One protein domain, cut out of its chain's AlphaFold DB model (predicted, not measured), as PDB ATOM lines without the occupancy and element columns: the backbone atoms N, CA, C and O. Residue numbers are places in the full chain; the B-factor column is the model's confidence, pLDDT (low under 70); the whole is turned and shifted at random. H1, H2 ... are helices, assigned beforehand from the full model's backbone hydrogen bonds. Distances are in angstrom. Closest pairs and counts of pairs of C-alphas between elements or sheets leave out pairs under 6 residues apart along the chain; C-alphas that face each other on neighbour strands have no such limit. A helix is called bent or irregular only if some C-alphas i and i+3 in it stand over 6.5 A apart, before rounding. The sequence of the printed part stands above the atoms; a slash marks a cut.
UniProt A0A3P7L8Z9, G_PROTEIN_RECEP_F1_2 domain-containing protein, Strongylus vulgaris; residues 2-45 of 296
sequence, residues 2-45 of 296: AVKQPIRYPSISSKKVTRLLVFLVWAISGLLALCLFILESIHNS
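What this domain is: This is residues 2 to 45 of the 296 residues of the protein "G_PROTEIN_RECEP_F1_2 domain-containing protein" of Strongylus vulgaris (UniProt A0A3P7L8Z9). A small hooked head, with residues 2 to 8 and the short helix H1, leads into one long helix, H2, not bent, which at 41.0 A makes most of the 56 A length of a thin rod, the head and residues 43 to 45 adding the rest. The printed part has 44 residues, with two named helices in the order H1, H2 and no named strand; its class is all helix. It is extended, with a radius of gyration of the C-alphas of 17.9 A and spans of 56 by 19 by 7 A.

How they stand to each other: H1, residues 9 to 12, and H2, residues 15 to 42, are apart, joined by a tight link of 2 residues. Residues 3 to 9 stand free, and so do residues 14 to 45, of which 15 to 42 belong to H2. In H2, 23 of 24 O i to N i+4 pairs are within hydrogen-bond range; H1 is too short for such a pair, and its one O i to N i+3 pair is within range.

Where its parts are: H1 begins at C-alpha 9 (121.062, 168.361, 136.923). H2 runs 41.0 A from C-alpha 15 (114.615, 178.909, 138.187) to C-alpha 42 (136.785, 205.761, 159.822).

The domain as a whole: The C-alphas farthest apart, those of Ile 7 and Ser 45, are 56.4 A apart. The printed part has no cut. Residues 2 to 13 and 43 to 45 have pLDDT under 70.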
ATOM      1  N   ALA A   2     126.071 170.514 136.048       59.38
ATOM      2  CA  ALA A   2     125.560 169.972 134.770       59.38
ATOM      3  C   ALA A   2     126.399 168.858 134.115       59.38
ATOM      4  O   ALA A   2     125.934 167.735 133.961       59.38
ATOM      5  N   VAL A   3     127.662 169.160 133.809       57.62
ATOM      6  CA  VAL A   3     128.585 168.275 133.082       57.62
ATOM      7  C   VAL A   3     129.036 167.047 133.896       57.62
ATOM      8  O   VAL A   3     129.376 166.027 133.315       57.62
ATOM      9  N   LYS A   4     128.990 167.096 135.237       60.66
ATOM     10  CA  LYS A   4     129.336 165.955 136.112       60.66
ATOM     11  C   LYS A   4     128.151 165.036 136.436       60.66
ATOM     12  O   LYS A   4     128.374 163.903 136.838       60.66
ATOM     13  N   GLN A   5     126.909 165.512 136.314       63.47
ATOM     14  CA  GLN A   5     125.698 164.740 136.639       63.47
ATOM     15  C   GLN A   5     124.542 165.091 135.678       63.47
ATOM     16  O   GLN A   5     123.560 165.708 136.102       63.47
ATOM     17  N   PRO A   6     124.616 164.705 134.389       61.12
ATOM     18  CA  PRO A   6     123.621 165.097 133.383       61.12
ATOM     19  C   PRO A   6     122.199 164.598 133.694       61.12
ATOM     20  O   PRO A   6     121.235 165.266 133.340       61.12
ATOM     21  N   ILE A   7     122.059 163.472 134.405       61.38
ATOM     22  CA  ILE A   7     120.760 162.892 134.794       61.38
ATOM     23  C   ILE A   7     120.122 163.647 135.976       61.38
ATOM     24  O   ILE A   7     118.906 163.808 136.021       61.38
ATOM     25  N   ARG A   8     120.928 164.139 136.932       58.12
ATOM     26  CA  ARG A   8     120.443 164.780 138.175       58.12
ATOM     27  C   ARG A   8     120.383 166.310 138.085       58.12
ATOM     28  O   ARG A   8     119.688 166.955 138.861       58.12
ATOM     29  N   TYR A   9     121.084 166.912 137.126       65.06
ATOM     30  CA  TYR A   9     121.062 168.361 136.923       65.06
ATOM     31  C   TYR A   9     119.678 168.944 136.553       65.06
ATOM     32  O   TYR A   9     119.362 170.005 137.088       65.06
ATOM     33  N   PRO A  10     118.821 168.301 135.726       61.59
ATOM     34  CA  PRO A  10     117.504 168.846 135.379       61.59
ATOM     35  C   PRO A  10     116.552 169.017 136.571       61.59
ATOM     36  O   PRO A  10     115.771 169.962 136.582       61.59
ATOM     37  N   SER A  11     116.629 168.146 137.585       65.56
ATOM     38  CA  SER A  11     115.809 168.253 138.802       65.56
ATOM     39  C   SER A  11     116.386 169.223 139.841       65.56
ATOM     40  O   SER A  11     115.632 169.780 140.635       65.56
ATOM     41  N   ILE A  12     117.699 169.480 139.816       64.00
ATOM     42  CA  ILE A  12     118.369 170.448 140.705       64.00
ATOM     43  C   ILE A  12     118.310 171.884 140.141       64.00
ATOM     44  O   ILE A  12     118.192 172.848 140.899       64.00
ATOM     45  N   SER A  13     118.379 172.058 138.816       68.19
ATOM     46  CA  SER A  13     118.507 173.369 138.155       68.19
ATOM     47  C   SER A  13     117.173 174.118 138.018       68.19
ATOM     48  O   SER A  13     116.658 174.375 136.929       68.19
ATOM     49  N   SER A  14     116.581 174.473 139.159       82.31
ATOM     50  CA  SER A  14     115.348 175.260 139.224       82.31
ATOM     51  C   SER A  14     115.597 176.757 139.013       82.31
ATOM     52  O   SER A  14     116.521 177.336 139.585       82.31
ATOM     53  N   LYS A  15     114.669 177.435 138.318       81.88
ATOM     54  CA  LYS A  15     114.615 178.909 138.187       81.88
ATOM     55  C   LYS A  15     114.573 179.651 139.539       81.88
ATOM     56  O   LYS A  15     114.791 180.862 139.581       81.88
ATOM     57  N   LYS A  16     114.243 178.963 140.643       82.88
ATOM     58  CA  LYS A  16     114.379 179.502 142.009       82.88
ATOM     59  C   LYS A  16     115.855 179.571 142.429       82.88
ATOM     60  O   LYS A  16     116.303 180.628 142.856       82.88
ATOM     61  N   VAL A  17     116.617 178.495 142.216       84.50
ATOM     62  CA  VAL A  17     118.050 178.400 142.555       84.50
ATOM     63  C   VAL A  17     118.876 179.394 141.741       84.50
ATOM     64  O   VAL A  17     119.699 180.098 142.312       84.50
ATOM     65  N   THR A  18     118.620 179.540 140.435       83.44
ATOM     66  CA  THR A  18     119.341 180.527 139.604       83.44
ATOM     67  C   THR A  18     119.155 181.959 140.114       83.44
ATOM     68  O   THR A  18     120.126 182.703 140.201       83.44
ATOM     69  N   ARG A  19     117.927 182.344 140.495       86.56
ATOM     70  CA  ARG A  19     117.651 183.679 141.053       86.56
ATOM     71  C   ARG A  19     118.274 183.873 142.434       86.56
ATOM     72  O   ARG A  19     118.817 184.940 142.685       86.56
ATOM     73  N   LEU A  20     118.248 182.846 143.288       89.75
ATOM     74  CA  LEU A  20     118.908 182.882 144.595       89.75
ATOM     75  C   LEU A  20     120.427 183.059 144.457       89.75
ATOM     76  O   LEU A  20     120.995 183.900 145.138       89.75
ATOM     77  N   LEU A  21     121.078 182.330 143.544       86.12
ATOM     78  CA  LEU A  21     122.517 182.473 143.291       86.12
ATOM     79  C   LEU A  21     122.879 183.876 142.786       86.12
ATOM     80  O   LEU A  21     123.850 184.453 143.262       86.12
ATOM     81  N   VAL A  22     122.085 184.450 141.873       89.75
ATOM     82  CA  VAL A  22     122.280 185.840 141.423       89.75
ATOM     83  C   VAL A  22     122.112 186.818 142.590       89.75
ATOM     84  O   VAL A  22     122.977 187.665 142.790       89.75
ATOM     85  N   PHE A  23     121.054 186.679 143.395       92.69
ATOM     86  CA  PHE A  23     120.830 187.526 144.571       92.69
ATOM     87  C   PHE A  23     121.986 187.443 145.580       92.69
ATOM     88  O   PHE A  23     122.457 188.476 146.042       92.69
ATOM     89  N   LEU A  24     122.493 186.240 145.872       89.19
ATOM     90  CA  LEU A  24     123.628 186.042 146.779       89.19
ATOM     91  C   LEU A  24     124.914 186.707 146.262       89.19
ATOM     92  O   LEU A  24     125.629 187.314 147.053       89.19
ATOM     93  N   VAL A  25     125.190 186.661 144.953       88.56
ATOM     94  CA  VAL A  25     126.342 187.368 144.357       88.56
ATOM     95  C   VAL A  25     126.214 188.886 144.530       88.56
ATOM     96  O   VAL A  25     127.174 189.533 144.954       88.56
ATOM     97  N   TRP A  26     125.034 189.458 144.262       93.25
ATOM     98  CA  TRP A  26     124.783 190.890 144.482       93.25
ATOM     99  C   TRP A  26     124.868 191.277 145.964       93.25
ATOM    100  O   TRP A  26     125.473 192.297 146.281       93.25
ATOM    101  N   ALA A  27     124.336 190.454 146.872       91.69
ATOM    102  CA  ALA A  27     124.396 190.695 148.313       91.69
ATOM    103  C   ALA A  27     125.838 190.664 148.853       91.69
ATOM    104  O   ALA A  27     126.217 191.544 149.622       91.69
ATOM    105  N   ILE A  28     126.663 189.708 148.411       86.25
ATOM    106  CA  ILE A  28     128.087 189.633 148.783       86.25
ATOM    107  C   ILE A  28     128.857 190.836 148.220       86.25
ATOM    108  O   ILE A  28     129.626 191.459 148.947       86.25
ATOM    109  N   SER A  29     128.616 191.211 146.960       88.06
ATOM    110  CA  SER A  29     129.264 192.381 146.341       88.06
ATOM    111  C   SER A  29     128.878 193.688 147.047       88.06
ATOM    112  O   SER A  29     129.740 194.524 147.312       88.06
ATOM    113  N   GLY A  30     127.601 193.842 147.411       88.69
ATOM    114  CA  GLY A  30     127.110 194.980 148.190       88.69
ATOM    115  C   GLY A  30     127.701 195.029 149.601       88.69
ATOM    116  O   GLY A  30     128.115 196.094 150.045       88.69
ATOM    117  N   LEU A  31     127.823 193.884 150.281       88.12
ATOM    118  CA  LEU A  31     128.462 193.805 151.597       88.12
ATOM    119  C   LEU A  31     129.946 194.202 151.538       88.12
ATOM    120  O   LEU A  31     130.398 194.968 152.382       88.12
ATOM    121  N   LEU A  32     130.690 193.756 150.521       83.69
ATOM    122  CA  LEU A  32     132.087 194.162 150.314       83.69
ATOM    123  C   LEU A  32     132.227 195.677 150.073       83.69
ATOM    124  O   LEU A  32     133.157 196.290 150.598       83.69
ATOM    125  N   ALA A  33     131.292 196.286 149.334       84.50
ATOM    126  CA  ALA A  33     131.251 197.731 149.104       84.50
ATOM    127  C   ALA A  33     130.857 198.535 150.362       84.50
ATOM    128  O   ALA A  33     131.406 199.608 150.605       84.50
ATOM    129  N   LEU A  34     129.959 198.006 151.200       86.88
ATOM    130  CA  LEU A  34     129.609 198.612 152.490       86.88
ATOM    131  C   LEU A  34     130.780 198.542 153.481       86.88
ATOM    132  O   LEU A  34     131.093 199.542 154.125       86.88
ATOM    133  N   CYS A  35     131.473 197.402 153.561       83.25
ATOM    134  CA  CYS A  35     132.678 197.264 154.383       83.25
ATOM    135  C   CYS A  35     133.790 198.234 153.950       83.25
ATOM    136  O   CYS A  35     134.455 198.796 154.815       83.25
ATOM    137  N   LEU A  36     133.964 198.461 152.640       77.38
ATOM    138  CA  LEU A  36     134.857 199.493 152.092       77.38
ATOM    139  C   LEU A  36     134.507 200.889 152.617       77.38
ATOM    140  O   LEU A  36     135.344 201.539 153.239       77.38
ATOM    141  N   PHE A  37     133.263 201.316 152.394       81.38
ATOM    142  CA  PHE A  37     132.793 202.656 152.740       81.38
ATOM    143  C   PHE A  37     132.909 202.946 154.244       81.38
ATOM    144  O   PHE A  37     133.281 204.048 154.640       81.38
ATOM    145  N   ILE A  38     132.660 201.943 155.093       82.31
ATOM    146  CA  ILE A  38     132.841 202.055 156.546       82.31
ATOM    147  C   ILE A  38     134.330 202.189 156.914       82.31
ATOM    148  O   ILE A  38     134.668 203.020 157.755       82.31
ATOM    149  N   LEU A  39     135.228 201.425 156.277       75.81
ATOM    150  CA  LEU A  39     136.678 201.530 156.509       75.81
ATOM    151  C   LEU A  39     137.213 202.926 156.150       75.81
ATOM    152  O   LEU A  39     137.972 203.520 156.915       75.81
ATOM    153  N   GLU A  40     136.785 203.450 155.002       73.25
ATOM    154  CA  GLU A  40     137.169 204.769 154.492       73.25
ATOM    155  C   GLU A  40     136.576 205.904 155.346       73.25
ATOM    156  O   GLU A  40     137.279 206.854 155.684       73.25
ATOM    157  N   SER A  41     135.328 205.761 155.809       73.94
ATOM    158  CA  SER A  41     134.681 206.718 156.719       73.94
ATOM    159  C   SER A  41     135.345 206.809 158.102       73.94
ATOM    160  O   SER A  41     135.219 207.841 158.762       73.94
ATOM    161  N   ILE A  42     136.016 205.750 158.566       73.69
ATOM    162  CA  ILE A  42     136.785 205.761 159.822       73.69
ATOM    163  C   ILE A  42     138.159 206.415 159.600       73.69
ATOM    164  O   ILE A  42     138.642 207.167 160.451       73.69
ATOM    165  N   HIS A  43     138.791 206.162 158.453       67.06
ATOM    166  CA  HIS A  43     140.136 206.641 158.146       67.06
ATOM    167  C   HIS A  43     140.115 207.982 157.391       67.06
ATOM    168  O   HIS A  43     140.324 208.027 156.180       67.06
ATOM    169  N   ASN A  44     139.896 209.078 158.134       60.78
ATOM    170  CA  ASN A  44     139.834 210.471 157.651       60.78
ATOM    171  C   ASN A  44     141.116 210.943 156.919       60.78
ATOM    172  O   ASN A  44     141.907 211.728 157.442       60.78
ATOM    173  N   SER A  45     141.312 210.489 155.683       58.41
ATOM    174  CA  SER A  45     142.339 210.998 154.773       58.41
ATOM    175  C   SER A  45     141.865 212.300 154.111       58.41
ATOM    176  O   SER A  45     140.778 212.322 153.528       58.41
TER     177      SER A  45